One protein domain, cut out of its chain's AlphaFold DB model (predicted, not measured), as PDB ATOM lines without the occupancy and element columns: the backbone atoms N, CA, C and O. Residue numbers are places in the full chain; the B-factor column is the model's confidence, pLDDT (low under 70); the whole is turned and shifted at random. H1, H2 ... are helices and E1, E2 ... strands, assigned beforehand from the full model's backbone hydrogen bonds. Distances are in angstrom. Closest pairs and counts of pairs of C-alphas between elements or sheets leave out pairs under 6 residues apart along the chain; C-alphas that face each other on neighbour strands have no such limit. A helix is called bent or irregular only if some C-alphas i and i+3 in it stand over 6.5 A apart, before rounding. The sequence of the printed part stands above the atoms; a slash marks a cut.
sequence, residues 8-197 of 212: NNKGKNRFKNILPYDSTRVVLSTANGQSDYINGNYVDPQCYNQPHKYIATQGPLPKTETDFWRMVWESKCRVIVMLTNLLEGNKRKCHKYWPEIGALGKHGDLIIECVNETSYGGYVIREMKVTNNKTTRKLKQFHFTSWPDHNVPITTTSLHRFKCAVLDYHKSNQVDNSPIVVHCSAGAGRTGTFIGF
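Overview. This is residues 8 to 197 of the 212 residues of an uncharacterized protein of Ciona intestinalis (UniProt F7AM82). One long, strongly twisted sheet of nine strands curls round the helix H1, which fills the hollow of the curl, while H2 and H3 pack on the outside of the bend, H2 over E4 and E8 and H3 over E3 and E9. The long strands E6, E7 and E8 make a broad wall toward one end of the sheet, and the short strands E4 and E9 lie near the middle of the whole. The printed part has 190 residues, with three named helices and nine named strands in the order E1 E2 E3 H1 E4 E5 E6 E7 E8 H2 E9 H3; across the mixed sheet the order is E1 E2 E3 E9 E4 E8 E7 E6 E5. The class is mixed, helices and strands, though under half of the residues, 93 of 190, are in named elements. The whole is compact, with a radius of gyration of the C-alphas of 15.7 A, and rounded, with spans of 48 by 41 by 37 A.

Along the chain. In the sheet, E1 holds residues 25 to 27 and begins with C-alpha 25 at (118.504, 120.225, 94.500). E2, residues 37 to 43, is 16.9 A long, and E3 holds residues 54 to 57. E9 is residues 180 to 183 and E4 residues 79 to 82. E8, residues 136 to 144, is 25.7 A long; E7, residues 123 to 131, is 25.5 A; E6, residues 110 to 119, is 26.2 A from C-alpha 110 at (109.044, 136.593, 106.289) to C-alpha 119. E5 holds residues 104 to 107. H1, residues 62 to 74, is 19.7 A long and irregular, with C-alphas 63 and 66 7.3 A apart. H2, residues 157 to 173, is 24.3 A long, and H3, residues 189 to 197, is 12.1 A long and ends with C-alpha 197 at (138.687, 128.810, 95.430).

Arrangement. E9 and E4 are parallel at 14 degrees, with N 81 and O 181 at 2.7 A, within hydrogen-bond range. On the other side of E9, E3 is its parallel neighbour at 25 degrees, with N 182 and O 55 at 2.8 A. E2 and E3 form an antiparallel hairpin, with N 41 and O 56 at 2.9 A. The edge strand E1 meets E2 only at a point, where C-alphas 25 and 41 face each other at 4.1 A. E4 and E8 are parallel, with N 82 and O 142 at 2.8 A. E5, E6, E7 and E8 form a meander, each strand the antiparallel neighbour of the one before; N 126 and O 141 of E7 and E8 are 2.8 A apart, N 113 and O 129 of E6 and E7 are 2.9 A apart, and N 105 and O 112 of E5 and E6 are 2.8 A apart. The sheet curls round H1; the closest C-alphas of H1 and E2 are those of Asp 67 and Ile 38, 6.5 A apart, and those of H1 and the edge strand E5 are Thr 66 and His 107, 4.9 A apart. H2 is on the sheet at a height of 9.1 A, over E4 and E8, and runs along the strands at 5 degrees to E4 on the local plane; its closest C-alpha pair with E4 is His 170 and Val 79, 6.3 A. H3 is on the sheet at a height of 9.2 A, over E3 and E9, along the strands at 3 degrees to E9 on the local plane; the C-alphas of Thr 191 and His 183 are the closest of H3 and E9, 5.5 A apart. H2 and H3 are close but not clearly touching, with Lys 163 and Phe 194 closest at 7.8 A between C-alphas, and only just about perpendicular at 72 degrees. H1 is apart from both. Each O i to N i+4 pair is within hydrogen-bond range in H2 and H3, and 7 of 9 are in H1.

Size, cuts and confidence. The two C-alphas farthest apart are those of Asn 32 and Ile 154, 47.7 A. The printed part has no cut. The links from E4 to E5, 21 residues, and from E8 to H2, 12 residues, are long; in the first, residues 87 to 88 pair antiparallel with residues 91 to 92. The mean pLDDT of the printed part is 94.0, and residues 149 to 151 and residue 154 are under 70.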
ATOM      1  N   ASN A   8     105.101 123.961  85.554       82.38
ATOM      2  CA  ASN A   8     104.979 125.019  86.557       82.38
ATOM      3  C   ASN A   8     106.335 125.584  87.033       82.38
ATOM      4  O   ASN A   8     106.396 126.711  87.523       82.38
ATOM      5  N   ASN A   9     107.440 124.847  86.850       90.38
ATOM      6  CA  ASN A   9     108.786 125.249  87.273       90.38
ATOM      7  C   ASN A   9     109.576 125.956  86.166       90.38
ATOM      8  O   ASN A   9     110.502 126.707  86.476       90.38
ATOM      9  N   LYS A  10     109.188 125.812  84.885       89.19
ATOM     10  CA  LYS A  10     109.869 126.456  83.737       89.19
ATOM     11  C   LYS A  10     110.022 127.962  83.942       89.19
ATOM     12  O   LYS A  10     111.070 128.532  83.651       89.19
ATOM     13  N   GLY A  11     108.991 128.597  84.502       92.88
ATOM     14  CA  GLY A  11     109.024 130.009  84.841       92.88
ATOM     15  C   GLY A  11     110.118 130.350  85.857       92.88
ATOM     16  O   GLY A  11     110.742 131.392  85.731       92.88
ATOM     17  N   LYS A  12     110.392 129.500  86.841       95.94
ATOM     18  CA  LYS A  12     111.292 129.806  87.961       95.94
ATOM     19  C   LYS A  12     112.784 129.786  87.586       95.94
ATOM     20  O   LYS A  12     113.617 130.206  88.386       95.94
ATOM     21  N   ASN A  13     113.123 129.376  86.366       96.88
ATOM     22  CA  ASN A  13     114.500 129.296  85.879       96.88
ATOM     23  C   ASN A  13     114.893 130.553  85.106       96.88
ATOM     24  O   ASN A  13     114.213 130.953  84.161       96.88
ATOM     25  N   ARG A  14     116.018 131.169  85.481       96.81
ATOM     26  CA  ARG A  14     116.579 132.314  84.751       96.81
ATOM     27  C   ARG A  14     117.067 131.906  83.362       96.81
ATOM     28  O   ARG A  14     116.905 132.669  82.414       96.81
ATOM     29  N   PHE A  15     117.642 130.710  83.249       95.88
ATOM     30  CA  PHE A  15     118.147 130.152  82.000       95.88
ATOM     31  C   PHE A  15     117.517 128.782  81.753       95.88
ATOM     32  O   PHE A  15     117.469 127.945  82.649       95.88
ATOM     33  N   LYS A  16     117.043 128.544  80.526       93.56
ATOM     34  CA  LYS A  16     116.374 127.283  80.156       93.56
ATOM     35  C   LYS A  16     117.313 126.072  80.204       93.56
ATOM     36  O   LYS A  16     116.849 124.957  80.387       93.56
ATOM     37  N   ASN A  17     118.610 126.308  80.022       93.19
ATOM     38  CA  ASN A  17     119.664 125.299  79.956       93.19
ATOM     39  C   ASN A  17     120.494 125.190  81.247       93.19
ATOM     40  O   ASN A  17     121.493 124.483  81.253       93.19
ATOM     41  N   ILE A  18     120.121 125.902  82.316       94.94
ATOM     42  CA  ILE A  18     120.794 125.816  83.619       94.94
ATOM     43  C   ILE A  18     119.736 125.431  84.642       94.94
ATOM     44  O   ILE A  18     119.001 126.276  85.156       94.94
ATOM     45  N   LEU A  19     119.618 124.126  84.860       96.19
ATOM     46  CA  LEU A  19     118.612 123.504  85.709       96.19
ATOM     47  C   LEU A  19     119.311 122.761  86.851       96.19
ATOM     48  O   LEU A  19     120.403 122.231  86.633       96.19
ATOM     49  N   PRO A  20     118.708 122.713  88.047       96.25
ATOM     50  CA  PRO A  20     119.287 121.980  89.157       96.25
ATOM     51  C   PRO A  20     119.167 120.469  88.925       96.25
ATOM     52  O   PRO A  20     118.154 120.001  88.407       96.25
ATOM     53  N   TYR A  21     120.166 119.693  89.352       94.69
ATOM     54  CA  TYR A  21     120.060 118.230  89.381       94.69
ATOM     55  C   TYR A  21     119.068 117.774  90.451       94.69
ATOM     56  O   TYR A  21     119.132 118.258  91.580       94.69
ATOM     57  N   ASP A  22     118.203 116.806  90.134       92.62
ATOM     58  CA  ASP A  22     117.209 116.278  91.080       92.62
ATOM     59  C   ASP A  22     117.843 115.722  92.366       92.62
ATOM     60  O   ASP A  22     117.303 115.923  93.450       92.62
ATOM     61  N   SER A  23     119.000 115.061  92.258       94.94
ATOM     62  CA  SER A  23     119.669 114.384  93.377       94.94
ATOM     63  C   SER A  23     120.245 115.324  94.434       94.94
ATOM     64  O   SER A  23     120.419 114.910  95.576       94.94
ATOM     65  N   THR A  24     120.555 116.571  94.072       95.88
ATOM     66  CA  THR A  24     121.204 117.536  94.975       95.88
ATOM     67  C   THR A  24     120.450 118.853  95.077       95.88
ATOM     68  O   THR A  24     120.948 119.792  95.700       95.88
ATOM     69  N   ARG A  25     119.272 118.979  94.449       96.81
ATOM     70  CA  ARG A  25     118.504 120.225  94.500       96.81
ATOM     71  C   ARG A  25     118.079 120.534  95.928       96.81
ATOM     72  O   ARG A  25     117.772 119.641  96.716       96.81
ATOM     73  N   VAL A  26     117.961 121.819  96.225       97.44
ATOM     74  CA  VAL A  26     117.288 122.248  97.446       97.44
ATOM     75  C   VAL A  26     115.785 121.988  97.299       97.44
ATOM     76  O   VAL A  26     115.177 122.309  96.272       97.44
ATOM     77  N   VAL A  27     115.187 121.378  98.320       96.75
ATOM     78  CA  VAL A  27     113.755 121.058  98.374       96.75
ATOM     79  C   VAL A  27     113.111 121.959  99.418       96.75
ATOM     80  O   VAL A  27     113.431 121.853 100.599       96.75
ATOM     81  N   LEU A  28     112.227 122.857  98.983       96.62
ATOM     82  CA  LEU A  28     111.480 123.730  99.890       96.62
ATOM     83  C   LEU A  28     110.277 122.998 100.484       96.62
ATOM     84  O   LEU A  28     109.697 122.113  99.851       96.62
ATOM     85  N   SER A  29     109.859 123.402 101.681       94.06
ATOM     86  CA  SER A  29     108.639 122.886 102.302       94.06
ATOM     87  C   SER A  29     107.409 123.157 101.431       94.06
ATOM     88  O   SER A  29     107.217 124.260 100.926       94.06
ATOM     89  N   THR A  30     106.518 122.176 101.286       90.38
ATOM     90  CA  THR A  30     105.258 122.328 100.532       90.38
ATOM     91  C   THR A  30     104.091 122.809 101.394       90.38
ATOM     92  O   THR A  30     102.927 122.657 101.012       90.38
ATOM     93  N   ALA A  31     104.372 123.344 102.586       82.19
ATOM     94  CA  ALA A  31     103.341 123.876 103.467       82.19
ATOM     95  C   ALA A  31     102.466 124.907 102.728       82.19
ATOM     96  O   ALA A  31     102.947 125.675 101.894       82.19
ATOM     97  N   ASN A  32     101.164 124.908 103.026       77.62
ATOM     98  CA  ASN A  32     100.182 125.833 102.443       77.62
ATOM     99  C   ASN A  32     100.076 125.775 100.904       77.62
ATOM    100  O   ASN A  32      99.765 126.776 100.264       77.62
ATOM    101  N   GLY A  33     100.355 124.614 100.298       79.50
ATOM    102  CA  GLY A  33     100.249 124.424  98.846       79.50
ATOM    103  C   GLY A  33     101.363 125.105  98.044       79.50
ATOM    104  O   GLY A  33     101.258 125.222  96.822       79.50
ATOM    105  N   GLN A  34     102.428 125.562  98.707       85.81
ATOM    106  CA  GLN A  34     103.585 126.142  98.037       85.81
ATOM    107  C   GLN A  34     104.385 125.065  97.285       85.81
ATOM    108  O   GLN A  34     104.460 123.908  97.692       85.81
ATOM    109  N   SER A  35     105.007 125.457  96.172       89.88
ATOM    110  CA  SER A  35     105.904 124.584  95.399       89.88
ATOM    111  C   SER A  35     107.189 124.287  96.189       89.88
ATOM    112  O   SER A  35     107.707 125.169  96.874       89.88
ATOM    113  N   ASP A  36     107.726 123.072  96.052       94.81
ATOM    114  CA  ASP A  36     109.004 122.637  96.641       94.81
ATOM    115  C   ASP A  36     110.233 123.066  95.823       94.81
ATOM    116  O   ASP A  36     111.367 122.717  96.162       94.81
ATOM    117  N   TYR A  37     110.016 123.772  94.711       96.62
ATOM    118  CA  TYR A  37     111.045 124.044  93.721       96.62
ATOM    119  C   TYR A  37     111.705 125.407  93.912       96.62
ATOM    120  O   TYR A  37     111.042 126.451  93.895       96.62
ATOM    121  N   ILE A  38     113.036 125.381  93.919       97.88
ATOM    122  CA  ILE A  38     113.916 126.514  93.649       97.88
ATOM    123  C   ILE A  38     115.091 126.037  92.787       97.88
ATOM    124  O   ILE A  38     115.543 124.901  92.912       97.88
ATOM    125  N   ASN A  39     115.595 126.895  91.896       98.19
ATOM    126  CA  ASN A  39     116.796 126.594  91.118       98.19
ATOM    127  C   ASN A  39     118.040 126.795  91.994       98.19
ATOM    128  O   ASN A  39     118.598 127.893  92.065       98.19
ATOM    129  N   GLY A  40     118.428 125.745  92.709       98.06
ATOM    130  CA  GLY A  40     119.652 125.697  93.490       98.06
ATOM    131  C   GLY A  40     119.963 124.284  93.962       98.06
ATOM    132  O   GLY A  40     119.056 123.466  94.122       98.06
ATOM    133  N   ASN A  41     121.243 124.013  94.190       98.50
ATOM    134  CA  ASN A  41     121.765 122.716  94.601       98.50
ATOM    135  C   ASN A  41     122.653 122.861  95.832       98.50
ATOM    136  O   ASN A  41     123.370 123.853  95.974       98.50
ATOM    137  N   TYR A  42     122.637 121.844  96.686       98.00
ATOM    138  CA  TYR A  42     123.689 121.650  97.668       98.00
ATOM    139  C   TYR A  42     124.997 121.288  96.958       98.00
ATOM    140  O   TYR A  42     124.996 120.533  95.981       98.00
ATOM    141  N   VAL A  43     126.101 121.862  97.430       96.44
ATOM    142  CA  VAL A  43     127.447 121.618  96.908       96.44
ATOM    143  C   VAL A  43     128.385 121.361  98.077       96.44
ATOM    144  O   VAL A  43     128.564 122.225  98.938       96.44
ATOM    145  N   ASP A  44     129.008 120.186  98.051       91.56
ATOM    146  CA  ASP A  44     129.822 119.663  99.145       91.56
ATOM    147  C   ASP A  44     131.255 119.472  98.656       91.56
ATOM    148  O   ASP A  44     131.549 118.495  97.961       91.56
ATOM    149  N   PRO A  45     132.159 120.415  98.960       84.19
ATOM    150  CA  PRO A  45     133.553 120.254  98.602       84.19
ATOM    151  C   PRO A  45     134.180 119.175  99.482       84.19
ATOM    152  O   PRO A  45     134.088 119.237 100.708       84.19
ATOM    153  N   GLN A  46     134.848 118.205  98.857       80.06
ATOM    154  CA  GLN A  46     135.397 117.018  99.529       80.06
ATOM    155  C   GLN A  46     136.408 117.344 100.638       80.06
ATOM    156  O   GLN A  46     136.605 116.546 101.552       80.06
ATOM    157  N   CYS A  47     137.058 118.508 100.566       80.25
ATOM    158  CA  CYS A  47     138.009 118.970 101.574       80.25
ATOM    159  C   CYS A  47     137.348 119.289 102.922       80.25
ATOM    160  O   CYS A  47     138.032 119.374 103.940       80.25
ATOM    161  N   TYR A  48     136.026 119.464 102.943       79.50
ATOM    162  CA  TYR A  48     135.260 119.672 104.158       79.50
ATOM    163  C   TYR A  48     134.497 118.405 104.519       79.50
ATOM    164  O   TYR A  48     133.682 117.911 103.747       79.50
ATOM    165  N   ASN A  49     134.663 117.938 105.757       81.62
ATOM    166  CA  ASN A  49     133.794 116.912 106.336       81.62
ATOM    167  C   ASN A  49     132.460 117.525 106.815       81.62
ATOM    168  O   ASN A  49     132.042 117.335 107.956       81.62
ATOM    169  N   GLN A  50     131.843 118.352 105.967       82.75
ATOM    170  CA  GLN A  50     130.594 119.055 106.242       82.75
ATOM    171  C   GLN A  50     129.638 118.827 105.066       82.75
ATOM    172  O   GLN A  50     129.840 119.431 104.010       82.75
ATOM    173  N   PRO A  51     128.598 117.992 105.236       86.75
ATOM    174  CA  PRO A  51     127.564 117.869 104.226       86.75
ATOM    175  C   PRO A  51     126.796 119.185 104.114       86.75
ATOM    176  O   PRO A  51     126.592 119.897 105.101       86.75
ATOM    177  N   HIS A  52     126.345 119.483 102.908       91.94
ATOM    178  CA  HIS A  52     125.569 120.662 102.545       91.94
ATOM    179  C   HIS A  52     126.225 121.986 102.950       91.94
ATOM    180  O   HIS A  52     125.539 122.909 103.390       91.94
ATOM    181  N   LYS A  53     127.552 122.105 102.804       95.25
ATOM    182  CA  LYS A  53     128.287 123.327 103.184       95.25
ATOM    183  C   LYS A  53     127.840 124.544 102.371       95.25
ATOM    184  O   LYS A  53     127.740 125.651 102.906       95.25
ATOM    185  N   TYR A  54     127.560 124.347 101.085       98.31
ATOM    186  CA  TYR A  54     127.124 125.405 100.184       98.31
ATOM    187  C   TYR A  54     125.754 125.115  99.591       98.31
ATOM    188  O   TYR A  54     125.414 123.973  99.297       98.31
ATOM    189  N   ILE A  55     124.998 126.180  99.336       98.75
ATOM    190  CA  ILE A  55     123.905 126.169  98.363       98.75
ATOM    191  C   ILE A  55     124.323 127.050  97.189       98.75
ATOM    192  O   ILE A  55     124.417 128.269  97.335       98.75
ATOM    193  N   ALA A  56     124.538 126.453  96.020       98.75
ATOM    194  CA  ALA A  56     124.731 127.175  94.768       98.75
ATOM    195  C   ALA A  56     123.368 127.435  94.118       98.75
ATOM    196  O   ALA A  56     122.618 126.500  93.852       98.75
ATOM    197  N   THR A  57     123.020 128.697  93.863       98.88
ATOM    198  CA  THR A  57     121.713 129.066  93.284       98.88
ATOM    199  C   THR A  57     121.833 130.198  92.265       98.88
ATOM    200  O   THR A  57     122.819 130.941  92.242       98.88
ATOM    201  N   GLN A  58     120.837 130.334  91.388       98.69
ATOM    202  CA  GLN A  58     120.755 131.455  90.452       98.69
ATOM    203  C   GLN A  58     120.505 132.790  91.176       98.69
ATOM    204  O   GLN A  58     119.940 132.841  92.266       98.69
ATOM    205  N   GLY A  59     120.834 133.903  90.520       98.62
ATOM    206  CA  GLY A  59     120.410 135.224  90.975       98.62
ATOM    207  C   GLY A  59     118.881 135.335  90.937       98.62
ATOM    208  O   GLY A  59     118.315 135.149  89.845       98.62
ATOM    209  N   PRO A  60     118.202 135.662  92.057       98.50
ATOM    210  CA  PRO A  60     116.743 135.657  92.133       98.50
ATOM    211  C   PRO A  60     116.058 136.445  91.012       98.50
ATOM    212  O   PRO A  60     116.572 137.454  90.511       98.50
ATOM    213  N   LEU A  61     114.895 135.956  90.593       98.31
ATOM    214  CA  LEU A  61     113.952 136.648  89.716       98.31
ATOM    215  C   LEU A  61     112.879 137.324  90.582       98.31
ATOM    216  O   LEU A  61     112.637 136.843  91.687       98.31
ATOM    217  N   PRO A  62     112.156 138.341  90.076       97.50
ATOM    218  CA  PRO A  62     111.033 138.934  90.814       97.50
ATOM    219  C   PRO A  62     110.027 137.889  91.318       97.50
ATOM    220  O   PRO A  62     109.612 137.902  92.463       97.50
ATOM    221  N   LYS A  63     109.708 136.889  90.491       96.00
ATOM    222  CA  LYS A  63     108.778 135.806  90.854       96.00
ATOM    223  C   LYS A  63     109.363 134.700  91.739       96.00
ATOM    224  O   LYS A  63     108.623 133.807  92.128       96.00
ATOM    225  N   THR A  64     110.671 134.699  91.999       97.56
ATOM    226  CA  THR A  64     111.332 133.676  92.833       97.56
ATOM    227  C   THR A  64     112.008 134.273  94.063       97.56
ATOM    228  O   THR A  64     112.726 133.559  94.755       97.56
ATOM    229  N   GLU A  65     111.839 135.566  94.344       97.50
ATOM    230  CA  GLU A  65     112.453 136.201  95.516       97.50
ATOM    231  C   GLU A  65     111.887 135.646  96.830       97.50
ATOM    232  O   GLU A  65     112.636 135.395  97.769       97.50
ATOM    233  N   THR A  66     110.581 135.358  96.869       97.25
ATOM    234  CA  THR A  66     109.934 134.737  98.030       97.25
ATOM    235  C   THR A  66     110.436 133.314  98.244       97.25
ATOM    236  O   THR A  66     110.733 132.933  99.373       97.25
ATOM    237  N   ASP A  67     110.609 132.546  97.162       97.81
ATOM    238  CA  ASP A  67     111.215 131.212  97.224       97.81
ATOM    239  C   ASP A  67     112.668 131.286  97.725       97.81
ATOM    240  O   ASP A  67     113.079 130.463  98.538       97.81
ATOM    241  N   PHE A  68     113.435 132.297  97.300       98.69
ATOM    242  CA  PHE A  68     114.813 132.508  97.748       98.69
ATOM    243  C   PHE A  68     114.898 132.814  99.248       98.69
ATOM    244  O   PHE A  68     115.683 132.186  99.957       98.69
ATOM    245  N   TRP A  69     114.072 133.724  99.767       98.44
ATOM    246  CA  TRP A  69     114.059 134.012 101.205       98.44
ATOM    247  C   TRP A  69     113.558 132.837 102.038       98.44
ATOM    248  O   TRP A  69     114.098 132.574 103.114       98.44
ATOM    249  N   ARG A  70     112.581 132.087 101.520       97.56
ATOM    250  CA  ARG A  70     112.129 130.837 102.131       97.56
ATOM    251  C   ARG A  70     113.256 129.808 102.195       97.56
ATOM    252  O   ARG A  70     113.481 129.251 103.263       97.56
ATOM    253  N   MET A  71     114.034 129.644 101.124       98.38
ATOM    254  CA  MET A  71     115.231 128.799 101.108       98.38
ATOM    255  C   MET A  71     116.243 129.212 102.182       98.38
ATOM    256  O   MET A  71     116.691 128.370 102.956       98.38
ATOM    257  N   VAL A  72     116.579 130.506 102.258       98.56
ATOM    258  CA  VAL A  72     117.502 131.059 103.267       98.56
ATOM    259  C   VAL A  72     116.999 130.776 104.687       98.56
ATOM    260  O   VAL A  72     117.782 130.440 105.579       98.56
ATOM    261  N   TRP A  73     115.690 130.898 104.908       97.81
ATOM    262  CA  TRP A  73     115.076 130.638 106.202       97.81
ATOM    263  C   TRP A  73     115.074 129.151 106.568       97.81
ATOM    264  O   TRP A  73     115.519 128.785 107.658       97.81
ATOM    265  N   GLU A  74     114.582 128.287 105.686       96.69
ATOM    266  CA  GLU A  74     114.462 126.847 105.933       96.69
ATOM    267  C   GLU A  74     115.836 126.191 106.105       96.69
ATOM    268  O   GLU A  74     116.005 125.360 106.997       96.69
ATOM    269  N   SER A  75     116.852 126.647 105.362       97.25
ATOM    270  CA  SER A  75     118.229 126.161 105.503       97.25
ATOM    271  C   SER A  75     118.974 126.727 106.717       97.25
ATOM    272  O   SER A  75     120.122 126.367 106.952       97.25
ATOM    273  N   LYS A  76     118.358 127.621 107.508       97.38
ATOM    274  CA  LYS A  76     119.004 128.326 108.637       97.38
ATOM    275  C   LYS A  76     120.267 129.107 108.219       97.38
ATOM    276  O   LYS A  76     121.137 129.371 109.057       97.38
ATOM    277  N   CYS A  77     120.363 129.488 106.945       97.94
ATOM    278  CA  CYS A  77     121.498 130.206 106.378       97.94
ATOM    279  C   CYS A  77     121.749 131.532 107.110       97.94
ATOM    280  O   CYS A  77     120.827 132.292 107.423       97.94
ATOM    281  N   ARG A  78     123.030 131.824 107.361       98.31
ATOM    282  CA  ARG A  78     123.498 133.063 108.011       98.31
ATOM    283  C   ARG A  78     124.344 133.941 107.101       98.31
ATOM    284  O   ARG A  78     124.634 135.083 107.456       98.31
ATOM    285  N   VAL A  79     124.725 133.422 105.936       98.75
ATOM    286  CA  VAL A  79     125.636 134.085 105.010       98.75
ATOM    287  C   VAL A  79     125.153 133.901 103.582       98.75
ATOM    288  O   VAL A  79     125.050 132.779 103.095       98.75
ATOM    289  N   ILE A  80     124.887 135.021 102.917       98.94
ATOM    290  CA  ILE A  80     124.584 135.066 101.489       98.94
ATOM    291  C   ILE A  80     125.779 135.693 100.776       98.94
ATOM    292  O   ILE A  80     126.198 136.790 101.125       98.94
ATOM    293  N   VAL A  81     126.307 135.027  99.760       98.88
ATOM    294  CA  VAL A  81     127.393 135.501  98.904       98.88
ATOM    295  C   VAL A  81     126.816 135.823  97.528       98.88
ATOM    296  O   VAL A  81     126.315 134.945  96.829       98.88
ATOM    297  N   MET A  82     126.884 137.092  97.137       98.75
ATOM    298  CA  MET A  82     126.406 137.622  95.861       98.75
ATOM    299  C   MET A  82     127.599 138.058  95.005       98.75
ATOM    300  O   MET A  82     128.319 138.986  95.358       98.75
ATOM    301  N   LEU A  83     127.807 137.397  93.865       97.88
ATOM    302  CA  LEU A  83     128.994 137.567  93.008       97.88
ATOM    303  C   LEU A  83     128.672 138.255  91.670       97.88
ATOM    304  O   LEU A  83     129.285 137.973  90.638       97.88
ATOM    305  N   THR A  84     127.637 139.089  91.628       96.75
ATOM    306  CA  THR A  84     127.230 139.810  90.414       96.75
ATOM    307  C   THR A  84     126.534 141.100  90.792       96.75
ATOM    308  O   THR A  84     125.763 141.109  91.748       96.75
ATOM    309  N   ASN A  85     126.748 142.152  90.008       96.88
ATOM    310  CA  ASN A  85     125.933 143.354  90.125       96.88
ATOM    311  C   ASN A  85     124.516 143.080  89.588       96.88
ATOM    312  O   ASN A  85     124.271 142.115  88.863       96.88
ATOM    313  N   LEU A  86     123.546 143.930  89.931       97.56
ATOM    314  CA  LEU A  86     122.167 143.782  89.437       97.56
ATOM    315  C   LEU A  86     122.094 143.893  87.903       97.56
ATOM    316  O   LEU A  86     121.367 143.139  87.241       97.56
ATOM    317  N   LEU A  87     122.881 144.821  87.362       95.81
ATOM    318  CA  LEU A  87     123.071 145.106  85.947       95.81
ATOM    319  C   LEU A  87     124.573 145.079  85.651       95.81
ATOM    320  O   LEU A  87     125.362 145.644  86.405       95.81
ATOM    321  N   GLU A  88     124.954 144.425  84.561       93.50
ATOM    322  CA  GLU A  88     126.313 144.458  84.016       93.50
ATOM    323  C   GLU A  88     126.182 144.704  82.509       93.50
ATOM    324  O   GLU A  88     125.410 144.018  81.823       93.50
ATOM    325  N   GLY A  89     126.822 145.772  82.022       89.06
ATOM    326  CA  GLY A  89     126.459 146.378  80.742       89.06
ATOM    327  C   GLY A  89     124.958 146.698  80.707       89.06
ATOM    328  O   GLY A  89     124.412 147.272  81.646       89.06
ATOM    329  N   ASN A  90     124.269 146.240  79.662       89.50
ATOM    330  CA  ASN A  90     122.817 146.408  79.503       89.50
ATOM    331  C   ASN A  90     122.012 145.150  79.879       89.50
ATOM    332  O   ASN A  90     120.842 145.022  79.516       89.50
ATOM    333  N   LYS A  91     122.626 144.177  80.568       93.56
ATOM    334  CA  LYS A  91     121.990 142.890  80.882       93.56
ATOM    335  C   LYS A  91     121.673 142.780  82.370       93.56
ATOM    336  O   LYS A  91     122.543 142.925  83.225       93.56
ATOM    337  N   ARG A  92     120.422 142.430  82.684       96.19
ATOM    338  CA  ARG A  92     119.984 142.152  84.059       96.19
ATOM    339  C   ARG A  92     120.490 140.795  84.533       96.19
ATOM    340  O   ARG A  92     119.994 139.756  84.098       96.19
ATOM    341  N   LYS A  93     121.431 140.803  85.473       97.19
ATOM    342  CA  LYS A  93     122.051 139.587  86.013       97.19
ATOM    343  C   LYS A  93     121.336 139.073  87.260       97.19
ATOM    344  O   LYS A  93     121.231 137.857  87.418       97.19
ATOM    345  N   CYS A  94     120.789 139.965  88.090       98.38
ATOM    346  CA  CYS A  94     120.082 139.625  89.328       98.38
ATOM    347  C   CYS A  94     118.942 140.621  89.616       98.38
ATOM    348  O   CYS A  94     119.027 141.794  89.255       98.38
ATOM    349  N   HIS A  95     117.852 140.166  90.239       98.25
ATOM    350  CA  HIS A  95     116.873 141.069  90.847       98.25
ATOM    351  C   HIS A  95     117.397 141.577  92.196       98.25
ATOM    352  O   HIS A  95     118.115 140.851  92.881       98.25
ATOM    353  N   LYS A  96     117.043 142.810  92.581       98.38
ATOM    354  CA  LYS A  96     117.299 143.311  93.932       98.38
ATOM    355  C   LYS A  96     116.260 142.685  94.856       98.38
ATOM    356  O   LYS A  96     115.123 143.124  94.858       98.38
ATOM    357  N   TYR A  97     116.661 141.644  95.575       98.50
ATOM    358  CA  TYR A  97     115.785 140.862  96.454       98.50
ATOM    359  C   TYR A  97     115.836 141.330  97.917       98.50
ATOM    360  O   TYR A  97     115.366 140.625  98.800       98.50
ATOM    361  N   TRP A  98     116.454 142.475  98.207       98.38
ATOM    362  CA  TRP A  98     116.581 143.020  99.558       98.38
ATOM    363  C   TRP A  98     116.069 144.467  99.605       98.38
ATOM    364  O   TRP A  98     116.185 145.180  98.600       98.38
ATOM    365  N   PRO A  99     115.512 144.913 100.745       97.88
ATOM    366  CA  PRO A  99     115.000 146.272 100.897       97.88
ATOM    367  C   PRO A  99     116.131 147.301 101.025       97.88
ATOM    368  O   PRO A  99     117.292 146.953 101.259       97.88
ATOM    369  N   GLU A 100     115.785 148.582 100.901       97.44
ATOM    370  CA  GLU A 100     116.683 149.668 101.309       97.44
ATOM    371  C   GLU A 100     116.943 149.639 102.823       97.44
ATOM    372  O   GLU A 100     116.202 149.018 103.590       97.44
ATOM    373  N   ILE A 101     118.001 150.323 103.262       97.25
ATOM    374  CA  ILE A 101     118.341 150.436 104.685       97.25
ATOM    375  C   ILE A 101     117.175 151.087 105.443       97.25
ATOM    376  O   ILE A 101     116.662 152.124 105.028       97.25
ATOM    377  N   GLY A 102     116.750 150.460 106.543       90.94
ATOM    378  CA  GLY A 102     115.623 150.913 107.367       90.94
ATOM    379  C   GLY A 102     114.232 150.603 106.796       90.94
ATOM    380  O   GLY A 102     113.239 150.796 107.494       90.94
ATOM    381  N   ALA A 103     114.136 150.091 105.565       96.25
ATOM    382  CA  ALA A 103     112.878 149.632 104.987       96.25
ATOM    383  C   ALA A 103     112.623 148.146 105.293       96.25
ATOM    384  O   ALA A 103     113.547 147.346 105.463       96.25
ATOM    385  N   LEU A 104     111.340 147.775 105.319       96.69
ATOM    386  CA  LEU A 104     110.888 146.396 105.509       96.69
ATOM    387  C   LEU A 104     110.422 145.801 104.174       96.69
ATOM    388  O   LEU A 104     109.556 146.365 103.507       96.69
ATOM    389  N   GLY A 105     110.973 144.649 103.799       97.00
ATOM    390  CA  GLY A 105     110.535 143.843 102.657       97.00
ATOM    391  C   GLY A 105     109.740 142.626 103.125       97.00
ATOM    392  O   GLY A 105     110.240 141.841 103.928       97.00
ATOM    393  N   LYS A 106     108.505 142.451 102.643       96.94
ATOM    394  CA  LYS A 106     107.661 141.296 102.992       96.94
ATOM    395  C   LYS A 106     107.715 140.234 101.895       96.94
ATOM    396  O   LYS A 106     107.371 140.513 100.752       96.94
ATOM    397  N   HIS A 107     108.066 139.006 102.267       95.50
ATOM    398  CA  HIS A 107     108.185 137.860 101.367       95.50
ATOM    399  C   HIS A 107     107.482 136.644 101.985       95.50
ATOM    400  O   HIS A 107     108.057 135.899 102.778       95.50
ATOM    401  N   GLY A 108     106.198 136.464 101.654       92.81
ATOM    402  CA  GLY A 108     105.340 135.503 102.353       92.81
ATOM    403  C   GLY A 108     105.178 135.886 103.829       92.81
ATOM    404  O   GLY A 108     104.801 137.019 104.134       92.81
ATOM    405  N   ASP A 109     105.511 134.956 104.728       94.00
ATOM    406  CA  ASP A 109     105.473 135.151 106.187       94.00
ATOM    407  C   ASP A 109     106.783 135.721 106.763       94.00
ATOM    408  O   ASP A 109     106.932 135.844 107.981       94.00
ATOM    409  N   LEU A 110     107.756 136.033 105.899       97.56
ATOM    410  CA  LEU A 110     109.044 136.593 106.289       97.56
ATOM    411  C   LEU A 110     109.065 138.106 106.072       97.56
ATOM    412  O   LEU A 110     108.652 138.611 105.027       97.56
ATOM    413  N   ILE A 111     109.605 138.817 107.055       98.31
ATOM    414  CA  ILE A 111     109.928 140.239 106.990       98.31
ATOM    415  C   ILE A 111     111.447 140.368 106.989       98.31
ATOM    416  O   ILE A 111     112.123 139.871 107.892       98.31
ATOM    417  N   ILE A 112     111.971 141.032 105.968       98.44
ATOM    418  CA  ILE A 112     113.390 141.287 105.765       98.44
ATOM    419  C   ILE A 112     113.653 142.755 106.062       98.44
ATOM    420  O   ILE A 112     112.949 143.625 105.560       98.44
ATOM    421  N   GLU A 113     114.674 143.029 106.857       98.31
ATOM    422  CA  GLU A 113     115.152 144.374 107.171       98.31
ATOM    423  C   GLU A 113     116.637 144.443 106.812       98.31
ATOM    424  O   GLU A 113     117.420 143.599 107.259       98.31
ATOM    425  N   CYS A 114     117.034 145.445 106.026       98.25
ATOM    426  CA  CYS A 114     118.438 145.812 105.879       98.25
ATOM    427  C   CYS A 114     118.772 146.837 106.967       98.25
ATOM    428  O   CYS A 114     118.253 147.951 106.958       98.25
ATOM    429  N   VAL A 115     119.599 146.441 107.930       98.19
ATOM    430  CA  VAL A 115     119.914 147.249 109.117       98.19
ATOM    431  C   VAL A 115     121.086 148.181 108.846       98.19
ATOM    432  O   VAL A 115     121.105 149.312 109.317       98.19
ATOM    433  N   ASN A 116     122.078 147.695 108.102       98.25
ATOM    434  CA  ASN A 116     123.287 148.442 107.796       98.25
ATOM    435  C   ASN A 116     123.883 147.982 106.462       98.25
ATOM    436  O   ASN A 116     123.730 146.822 106.069       98.25
ATOM    437  N   GLU A 117     124.613 148.875 105.802       98.00
ATOM    438  CA  GLU A 117     125.385 148.599 104.594       98.00
ATOM    439  C   GLU A 117     126.767 149.247 104.719       98.00
ATOM    440  O   GLU A 117     126.889 150.423 105.052       98.00
ATOM    441  N   THR A 118     127.832 148.489 104.461       98.00
ATOM    442  CA  THR A 118     129.211 148.989 104.530       98.00
ATOM    443  C   THR A 118     129.973 148.616 103.266       98.00
ATOM    444  O   THR A 118     129.989 147.452 102.860       98.00
ATOM    445  N   SER A 119     130.609 149.609 102.641       96.19
ATOM    446  CA  SER A 119     131.393 149.447 101.415       96.19
ATOM    447  C   SER A 119     132.884 149.318 101.724       96.19
ATOM    448  O   SER A 119     133.432 150.097 102.500       96.19
ATOM    449  N   TYR A 120     133.545 148.355 101.083       92.81
ATOM    450  CA  TYR A 120     134.972 148.045 101.242       92.81
ATOM    451  C   TYR A 120     135.747 148.209  99.923       92.81
ATOM    452  O   TYR A 120     136.751 147.538  99.683       92.81
ATOM    453  N   GLY A 121     135.251 149.063  99.021       87.19
ATOM    454  CA  GLY A 121     135.822 149.328  97.694       87.19
ATOM    455  C   GLY A 121     135.574 148.207  96.678       87.19
ATOM    456  O   GLY A 121     135.053 148.472  95.600       87.19
ATOM    457  N   GLY A 122     135.905 146.957  97.030       90.00
ATOM    458  CA  GLY A 122     135.742 145.775  96.167       90.00
ATOM    459  C   GLY A 122     134.440 144.988  96.362       90.00
ATOM    460  O   GLY A 122     134.079 144.126  95.555       90.00
ATOM    461  N   TYR A 123     133.767 145.235  97.483       95.62
ATOM    462  CA  TYR A 123     132.559 144.542  97.895       95.62
ATOM    463  C   TYR A 123     131.779 145.372  98.911       95.62
ATOM    464  O   TYR A 123     132.300 146.308  99.520       95.62
ATOM    465  N   VAL A 124     130.524 144.991  99.109       97.69
ATOM    466  CA  VAL A 124     129.595 145.581 100.065       97.69
ATOM    467  C   VAL A 124     129.118 144.492 101.017       97.69
ATOM    468  O   VAL A 124     128.791 143.389 100.582       97.69
ATOM    469  N   ILE A 125     129.059 144.793 102.310       98.56
ATOM    470  CA  ILE A 125     128.453 143.920 103.316       98.56
ATOM    471  C   ILE A 125     127.161 144.568 103.794       98.56
ATOM    472  O   ILE A 125     127.168 145.715 104.233       98.56
ATOM    473  N   ARG A 126     126.064 143.816 103.735       98.69
ATOM    474  CA  ARG A 126     124.768 144.204 104.294       98.69
ATOM    475  C   ARG A 126     124.456 143.363 105.510       98.69
ATOM    476  O   ARG A 126     124.509 142.134 105.447       98.69
ATOM    477  N   GLU A 127     124.096 144.022 106.598       98.56
ATOM    478  CA  GLU A 127     123.599 143.371 107.803       98.56
ATOM    479  C   GLU A 127     122.084 143.310 107.737       98.56
ATOM    480  O   GLU A 127     121.421 144.334 107.574       98.56
ATOM    481  N   MET A 128     121.530 142.106 107.842       98.44
ATOM    482  CA  MET A 128     120.108 141.882 107.642       98.44
ATOM    483  C   MET A 128     119.487 141.151 108.823       98.44
ATOM    484  O   MET A 128     120.119 140.315 109.480       98.44
ATOM    485  N   LYS A 129     118.209 141.437 109.058       98.19
ATOM    486  CA  LYS A 129     117.344 140.627 109.912       98.19
ATOM    487  C   LYS A 129     116.257 139.996 109.063       98.19
ATOM    488  O   LYS A 129     115.640 140.660 108.239       98.19
ATOM    489  N   VAL A 130     116.016 138.718 109.311       98.31
ATOM    490  CA  VAL A 130     114.879 137.975 108.777       98.31
ATOM    491  C   VAL A 130     114.007 137.585 109.949       98.31
ATOM    492  O   VAL A 130     114.470 136.909 110.867       98.31
ATOM    493  N   THR A 131     112.760 138.021 109.933       98.19
ATOM    494  CA  THR A 131     111.803 137.793 111.010       98.19
ATOM    495  C   THR A 131     110.614 137.032 110.461       98.19
ATOM    496  O   THR A 131     110.030 137.442 109.464       98.19
ATOM    497  N   ASN A 132     110.245 135.935 111.114       94.81
ATOM    498  CA  ASN A 132     108.908 135.363 110.981       94.81
ATOM    499  C   ASN A 132     108.076 135.728 112.222       94.81
ATOM    500  O   ASN A 132     108.601 136.314 113.167       94.81
ATOM    501  N   ASN A 133     106.807 135.321 112.277       87.31
ATOM    502  CA  ASN A 133     105.886 135.652 113.381       87.31
ATOM    503  C   ASN A 133     106.361 135.266 114.802       87.31
ATOM    504  O   ASN A 133     105.708 135.631 115.772       87.31
ATOM    505  N   LYS A 134     107.447 134.496 114.949       90.31
ATOM    506  CA  LYS A 134     107.924 133.979 116.243       90.31
ATOM    507  C   LYS A 134     109.383 134.309 116.545       90.31
ATOM    508  O   LYS A 134     109.769 134.342 117.707       90.31
ATOM    509  N   THR A 135     110.218 134.463 115.521       96.38
ATOM    510  CA  THR A 135     111.676 134.464 115.668       96.38
ATOM    511  C   THR A 135     112.340 135.394 114.665       96.38
ATOM    512  O   THR A 135     111.957 135.442 113.497       96.38
ATOM    513  N   THR A 136     113.396 136.069 115.114       97.88
ATOM    514  CA  THR A 136     114.256 136.907 114.276       97.88
ATOM    515  C   THR A 136     115.643 136.292 114.169       97.88
ATOM    516  O   THR A 136     116.240 135.859 115.155       97.88
ATOM    517  N   ARG A 137     116.186 136.273 112.955       97.81
ATOM    518  CA  ARG A 137     117.509 135.752 112.622       97.81
ATOM    519  C   ARG A 137     118.337 136.848 111.973       97.81
ATOM    520  O   ARG A 137     117.929 137.420 110.970       97.81
ATOM    521  N   LYS A 138     119.514 137.115 112.537       98.06
ATOM    522  CA  LYS A 138     120.529 137.950 111.891       98.06
ATOM    523  C   LYS A 138     121.279 137.128 110.846       98.06
ATOM    524  O   LYS A 138     121.546 135.945 111.086       98.06
ATOM    525  N   LEU A 139     121.595 137.755 109.721       98.19
ATOM    526  CA  LEU A 139     122.464 137.226 108.674       98.19
ATOM    527  C   LEU A 139     123.191 138.373 107.969       98.19
ATOM    528  O   LEU A 139     122.801 139.535 108.103       98.19
ATOM    529  N   LYS A 140     124.229 138.050 107.196       98.75
ATOM    530  CA  LYS A 140     124.915 139.026 106.341       98.75
ATOM    531  C   LYS A 140     124.865 138.616 104.877       98.75
ATOM    532  O   LYS A 140     125.064 137.448 104.545       98.75
ATOM    533  N   GLN A 141     124.630 139.596 104.007       98.81
ATOM    534  CA  GLN A 141     124.862 139.458 102.574       98.81
ATOM    535  C   GLN A 141     126.200 140.117 102.226       98.81
ATOM    536  O   GLN A 141     126.397 141.308 102.447       98.81
ATOM    537  N   PHE A 142     127.100 139.335 101.653       98.81
ATOM    538  CA  PHE A 142     128.390 139.750 101.134       98.81
ATOM    539  C   PHE A 142     128.271 139.863  99.615       98.81
ATOM    540  O   PHE A 142     128.113 138.862  98.922       98.81
ATOM    541  N   HIS A 143     128.314 141.081  99.089       98.50
ATOM    542  CA  HIS A 143     128.146 141.370  97.670       98.50
ATOM    543  C   HIS A 143     129.477 141.823  97.068       98.50
ATOM    544  O   HIS A 143     129.901 142.954  97.278       98.50
ATOM    545  N   PHE A 144     130.127 140.951  96.301       97.00
ATOM    546  CA  PHE A 144     131.341 141.284  95.562       97.00
ATOM    547  C   PHE A 144     130.992 142.066  94.287       97.00
ATOM    548  O   PHE A 144     130.439 141.504  93.339       97.00
ATOM    549  N   THR A 145     131.296 143.364  94.275       94.56
ATOM    550  CA  THR A 145     130.840 144.318  93.245       94.56
ATOM    551  C   THR A 145     131.862 144.543  92.133       94.56
ATOM    552  O   THR A 145     131.498 144.993  91.047       94.56
ATOM    553  N   SER A 146     133.133 144.205  92.365       91.19
ATOM    554  CA  SER A 146     134.229 144.452  91.416       91.19
ATOM    555  C   SER A 146     134.523 143.293  90.462       91.19
ATOM    556  O   SER A 146     135.586 143.278  89.844       91.19
ATOM    557  N   TRP A 147     133.626 142.310  90.326       88.25
ATOM    558  CA  TRP A 147     133.804 141.273  89.306       88.25
ATOM    559  C   TRP A 147     133.481 141.845  87.916       88.25
ATOM    560  O   TRP A 147     132.330 142.220  87.684       88.25
ATOM    561  N   PRO A 148     134.443 141.902  86.977       80.62
ATOM    562  CA  PRO A 148     134.193 142.467  85.656       80.62
ATOM    563  C   PRO A 148     133.214 141.613  84.831       80.62
ATOM    564  O   PRO A 148     133.138 140.385  84.973       80.62
ATOM    565  N   ASP A 149     132.452 142.256  83.942       67.31
ATOM    566  CA  ASP A 149     131.650 141.530  82.954       67.31
ATOM    567  C   ASP A 149     132.599 140.865  81.945       67.31
ATOM    568  O   ASP A 149     133.577 141.470  81.504       67.31
ATOM    569  N   HIS A 150     132.342 139.596  81.630       62.59
ATOM    570  CA  HIS A 150     133.137 138.775  80.704       62.59
ATOM    571  C   HIS A 150     134.625 138.540  81.048       62.59
ATOM    572  O   HIS A 150     135.347 138.012  80.209       62.59
ATOM    573  N   ASN A 151     135.080 138.851  82.266       69.31
ATOM    574  CA  ASN A 151     136.470 138.637  82.689       69.31
ATOM    575  C   ASN A 151     136.578 138.106  84.130       69.31
ATOM    576  O   ASN A 151     135.589 137.973  84.860       69.31
ATOM    577  N   VAL A 152     137.807 137.800  84.543       76.31
ATOM    578  CA  VAL A 152     138.174 137.522  85.937       76.31
ATOM    579  C   VAL A 152     138.719 138.794  86.604       76.31
ATOM    580  O   VAL A 152     139.207 139.680  85.899       76.31
ATOM    581  N   PRO A 153     138.628 138.936  87.940       74.69
ATOM    582  CA  PRO A 153     139.267 140.045  88.644       74.69
ATOM    583  C   PRO A 153     140.763 140.124  88.307       74.69
ATOM    584  O   PRO A 153     141.452 139.108  88.335       74.69
ATOM    585  N   ILE A 154     141.263 141.332  88.015       67.75
ATOM    586  CA  ILE A 154     142.669 141.566  87.624       67.75
ATOM    587  C   ILE A 154     143.632 141.131  88.736       67.75
ATOM    588  O   ILE A 154     144.727 140.647  88.465       67.75
ATOM    589  N   THR A 155     143.217 141.279  89.996       75.75
ATOM    590  CA  THR A 155     143.960 140.787  91.156       75.75
ATOM    591  C   THR A 155     143.077 139.884  92.008       75.75
ATOM    592  O   THR A 155     141.881 140.129  92.194       75.75
ATOM    593  N   THR A 156     143.677 138.837  92.570       82.56
ATOM    594  CA  THR A 156     142.999 137.908  93.482       82.56
ATOM    595  C   THR A 156     142.882 138.466  94.900       82.56
ATOM    596  O   THR A 156     142.061 137.980  95.670       82.56
ATOM    597  N   THR A 157     143.625 139.524  95.248       87.44
ATOM    598  CA  THR A 157     143.674 140.105  96.600       87.44
ATOM    599  C   THR A 157     142.300 140.509  97.126       87.44
ATOM    600  O   THR A 157     141.951 140.176  98.258       87.44
ATOM    601  N   SER A 158     141.494 141.204  96.316       88.25
ATOM    602  CA  SER A 158     140.152 141.633  96.732       88.25
ATOM    603  C   SER A 158     139.210 140.445  96.914       88.25
ATOM    604  O   SER A 158     138.457 140.413  97.886       88.25
ATOM    605  N   LEU A 159     139.281 139.450  96.023       90.50
ATOM    606  CA  LEU A 159     138.480 138.228  96.122       90.50
ATOM    607  C   LEU A 159     138.897 137.380  97.333       90.50
ATOM    608  O   LEU A 159     138.040 136.850  98.033       90.50
ATOM    609  N   HIS A 160     140.195 137.306  97.625       92.25
ATOM    610  CA  HIS A 160     140.733 136.628  98.800       92.25
ATOM    611  C   HIS A 160     140.272 137.300 100.098       92.25
ATOM    612  O   HIS A 160     139.707 136.629 100.955       92.25
ATOM    613  N   ARG A 161     140.420 138.627 100.225       93.44
ATOM    614  CA  ARG A 161     139.931 139.384 101.396       93.44
ATOM    615  C   ARG A 161     138.427 139.214 101.597       93.44
ATOM    616  O   ARG A 161     137.980 138.994 102.718       93.44
ATOM    617  N   PHE A 162     137.664 139.275 100.507       96.19
ATOM    618  CA  PHE A 162     136.230 139.018 100.520       96.19
ATOM    619  C   PHE A 162     135.907 137.608 101.028       96.19
ATOM    620  O   PHE A 162     135.077 137.456 101.923       96.19
ATOM    621  N   LYS A 163     136.597 136.584 100.508       96.19
ATOM    622  CA  LYS A 163     136.448 135.194 100.947       96.19
ATOM    623  C   LYS A 163     136.757 135.040 102.440       96.19
ATOM    624  O   LYS A 163     135.942 134.469 103.153       96.19
ATOM    625  N   CYS A 164     137.876 135.579 102.928       95.75
ATOM    626  CA  CYS A 164     138.213 135.539 104.355       95.75
ATOM    627  C   CYS A 164     137.095 136.151 105.210       95.75
ATOM    628  O   CYS A 164     136.597 135.495 106.117       95.75
ATOM    629  N   ALA A 165     136.603 137.343 104.850       97.38
ATOM    630  CA  ALA A 165     135.513 137.995 105.578       97.38
ATOM    631  C   ALA A 165     134.215 137.161 105.604       97.38
ATOM    632  O   ALA A 165     133.521 137.126 106.624       97.38
ATOM    633  N   VAL A 166     133.890 136.477 104.499       98.25
ATOM    634  CA  VAL A 166     132.755 135.543 104.412       98.25
ATOM    635  C   VAL A 166     132.936 134.374 105.382       98.25
ATOM    636  O   VAL A 166     132.027 134.081 106.164       98.25
ATOM    637  N   LEU A 167     134.093 133.713 105.340       96.56
ATOM    638  CA  LEU A 167     134.364 132.503 106.120       96.56
ATOM    639  C   LEU A 167     134.492 132.795 107.616       96.56
ATOM    640  O   LEU A 167     133.941 132.044 108.418       96.56
ATOM    641  N   ASP A 168     135.142 133.895 107.997       97.06
ATOM    642  CA  ASP A 168     135.300 134.304 109.398       97.06
ATOM    643  C   ASP A 168     133.939 134.570 110.047       97.06
ATOM    644  O   ASP A 168     133.641 134.095 111.153       97.06
ATOM    645  N   TYR A 169     133.065 135.284 109.327       98.12
ATOM    646  CA  TYR A 169     131.711 135.536 109.796       98.12
ATOM    647  C   TYR A 169     130.886 134.247 109.840       98.12
ATOM    648  O   TYR A 169     130.189 134.012 110.829       98.12
ATOM    649  N   HIS A 170     130.984 133.394 108.815       96.81
ATOM    650  CA  HIS A 170     130.283 132.112 108.782       96.81
ATOM    651  C   HIS A 170     130.687 131.208 109.953       96.81
ATOM    652  O   HIS A 170     129.820 130.770 110.705       96.81
ATOM    653  N   LYS A 171     131.991 131.006 110.173       94.62
ATOM    654  CA  LYS A 171     132.534 130.185 111.265       94.62
ATOM    655  C   LYS A 171     132.027 130.637 112.635       94.62
ATOM    656  O   LYS A 171     131.724 129.799 113.477       94.62
ATOM    657  N   SER A 172     131.895 131.949 112.833       96.50
ATOM    658  CA  SER A 172     131.469 132.543 114.109       96.50
ATOM    659  C   SER A 172     129.949 132.578 114.313       96.50
ATOM    660  O   SER A 172     129.497 132.842 115.423       96.50
ATOM    661  N   ASN A 173     129.146 132.368 113.262       96.44
ATOM    662  CA  ASN A 173     127.690 132.565 113.310       96.44
ATOM    663  C   ASN A 173     126.875 131.376 112.781       96.44
ATOM    664  O   ASN A 173     125.645 131.435 112.825       96.44
ATOM    665  N   GLN A 174     127.508 130.327 112.252       91.50
ATOM    666  CA  GLN A 174     126.806 129.140 111.766       91.50
ATOM    667  C   GLN A 174     126.003 128.458 112.879       91.50
ATOM    668  O   GLN A 174     126.386 128.468 114.047       91.50
ATOM    669  N   VAL A 175     124.877 127.855 112.501       91.00
ATOM    670  CA  VAL A 175     123.995 127.110 113.408       91.00
ATOM    671  C   VAL A 175     123.679 125.782 112.746       91.00
ATOM    672  O   VAL A 175     123.236 125.786 111.602       91.00
ATOM    673  N   ASP A 176     123.882 124.669 113.449       89.50
ATOM    674  CA  ASP A 176     123.599 123.312 112.954       89.50
ATOM    675  C   ASP A 176     124.213 123.025 111.570       89.50
ATOM    676  O   ASP A 176     123.541 122.491 110.689       89.50
ATOM    677  N   ASN A 177     125.472 123.428 111.357       88.31
ATOM    678  CA  ASN A 177     126.173 123.318 110.070       88.31
ATOM    679  C   ASN A 177     125.426 123.979 108.895       88.31
ATOM    680  O   ASN A 177     125.515 123.500 107.764       88.31
ATOM    681  N   SER A 178     124.672 125.057 109.149       95.31
ATOM    682  CA  SER A 178     123.877 125.715 108.111       95.31
ATOM    683  C   SER A 178     124.719 126.144 106.901       95.31
ATOM    684  O   SER A 178     125.842 126.606 107.076       95.31
ATOM    685  N   PRO A 179     124.198 126.034 105.666       97.56
ATOM    686  CA  PRO A 179     124.943 126.362 104.459       97.56
ATOM    687  C   PRO A 179     125.261 127.852 104.320       97.56
ATOM    688  O   PRO A 179     124.513 128.726 104.778       97.56
ATOM    689  N   ILE A 180     126.311 128.135 103.549       98.56
ATOM    690  CA  ILE A 180     126.510 129.427 102.888       98.56
ATOM    691  C   ILE A 180     125.739 129.406 101.561       98.56
ATOM    692  O   ILE A 180     125.987 128.566 100.694       98.56
ATOM    693  N   VAL A 181     124.819 130.351 101.369       98.88
ATOM    694  CA  VAL A 181     124.129 130.522 100.080       98.88
ATOM    695  C   VAL A 181     125.020 131.343  99.158       98.88
ATOM    696  O   VAL A 181     125.346 132.480  99.479       98.88
ATOM    697  N   VAL A 182     125.395 130.806  98.000       98.88
ATOM    698  CA  VAL A 182     126.272 131.460  97.021       98.88
ATOM    699  C   VAL A 182     125.545 131.585  95.689       98.88
ATOM    700  O   VAL A 182     125.074 130.602  95.117       98.88
ATOM    701  N   HIS A 183     125.480 132.798  95.148       98.81
ATOM    702  CA  HIS A 183     124.854 133.038  93.856       98.81
ATOM    703  C   HIS A 183     125.611 134.067  93.014       98.81
ATOM    704  O   HIS A 183     126.320 134.949  93.499       98.81
ATOM    705  N   CYS A 184     125.404 133.973  91.707       97.00
ATOM    706  CA  CYS A 184     125.780 135.000  90.744       97.00
ATOM    707  C   CYS A 184     124.554 135.312  89.878       97.00
ATOM    708  O   CYS A 184     123.491 135.594  90.428       97.00
ATOM    709  N   SER A 185     124.672 135.248  88.548       97.38
ATOM    710  CA  SER A 185     123.505 135.299  87.660       97.38
ATOM    711  C   SER A 185     122.905 133.911  87.455       97.38
ATOM    712  O   SER A 185     121.762 133.671  87.829       97.38
ATOM    713  N   ALA A 186     123.691 132.977  86.916       97.06
ATOM    714  CA  ALA A 186     123.263 131.603  86.662       97.06
ATOM    715  C   ALA A 186     123.390 130.671  87.874       97.06
ATOM    716  O   ALA A 186     122.756 129.627  87.890       97.06
ATOM    717  N   GLY A 187     124.228 131.021  88.854       96.69
ATOM    718  CA  GLY A 187     124.568 130.119  89.961       96.69
ATOM    719  C   GLY A 187     125.638 129.078  89.631       96.69
ATOM    720  O   GLY A 187     125.871 128.192  90.439       96.69
ATOM    721  N   ALA A 188     126.299 129.197  88.473       95.25
ATOM    722  CA  ALA A 188     127.312 128.251  88.001       95.25
ATOM    723  C   ALA A 188     128.721 128.866  87.969       95.25
ATOM    724  O   ALA A 188     129.512 128.576  88.848       95.25
ATOM    725  N   GLY A 189     129.032 129.762  87.019       94.56
ATOM    726  CA  GLY A 189     130.404 130.255  86.777       94.56
ATOM    727  C   GLY A 189     131.103 130.885  87.992       94.56
ATOM    728  O   GLY A 189     131.912 130.238  88.644       94.56
ATOM    729  N   ARG A 190     130.781 132.144  88.331       95.44
ATOM    730  CA  ARG A 190     131.425 132.847  89.464       95.44
ATOM    731  C   ARG A 190     131.168 132.150  90.804       95.44
ATOM    732  O   ARG A 190     132.046 132.119  91.656       95.44
ATOM    733  N   THR A 191     129.976 131.570  90.960       97.62
ATOM    734  CA  THR A 191     129.593 130.749  92.121       97.62
ATOM    735  C   THR A 191     130.552 129.575  92.314       97.62
ATOM    736  O   THR A 191     131.118 129.427  93.391       97.62
ATOM    737  N   GLY A 192     130.787 128.791  91.262       96.06
ATOM    738  CA  GLY A 192     131.715 127.668  91.256       96.06
ATOM    739  C   GLY A 192     133.155 128.118  91.463       96.06
ATOM    740  O   GLY A 192     133.861 127.505  92.250       96.06
ATOM    741  N   THR A 193     133.573 129.238  90.863       95.06
ATOM    742  CA  THR A 193     134.901 129.816  91.124       95.06
ATOM    743  C   THR A 193     135.092 130.171  92.598       95.06
ATOM    744  O   THR A 193     136.140 129.873  93.151       95.06
ATOM    745  N   PHE A 194     134.101 130.782  93.254       96.12
ATOM    746  CA  PHE A 194     134.192 131.111  94.679       96.12
ATOM    747  C   PHE A 194     134.265 129.853  95.555       96.12
ATOM    748  O   PHE A 194     135.135 129.769  96.420       96.12
ATOM    749  N   ILE A 195     133.388 128.873  95.310       96.62
ATOM    750  CA  ILE A 195     133.350 127.614  96.072       96.62
ATOM    751  C   ILE A 195     134.639 126.808  95.859       96.62
ATOM    752  O   ILE A 195     135.239 126.344  96.824       96.62
ATOM    753  N   GLY A 196     135.095 126.679  94.612       94.81
ATOM    754  CA  GLY A 196     136.343 125.999  94.274       94.81
ATOM    755  C   GLY A 196     137.556 126.707  94.868       94.81
ATOM    756  O   GLY A 196     138.416 126.058  95.447       94.81
ATOM    757  N   PHE A 197     137.602 128.041  94.819       93.25
ATOM    758  CA  PHE A 197     138.687 128.810  95.430       93.25
ATOM    759  C   PHE A 197     138.774 128.598  96.944       93.25
ATOM    760  O   PHE A 197     139.867 128.459  97.487       93.25
TER     761      PHE A 197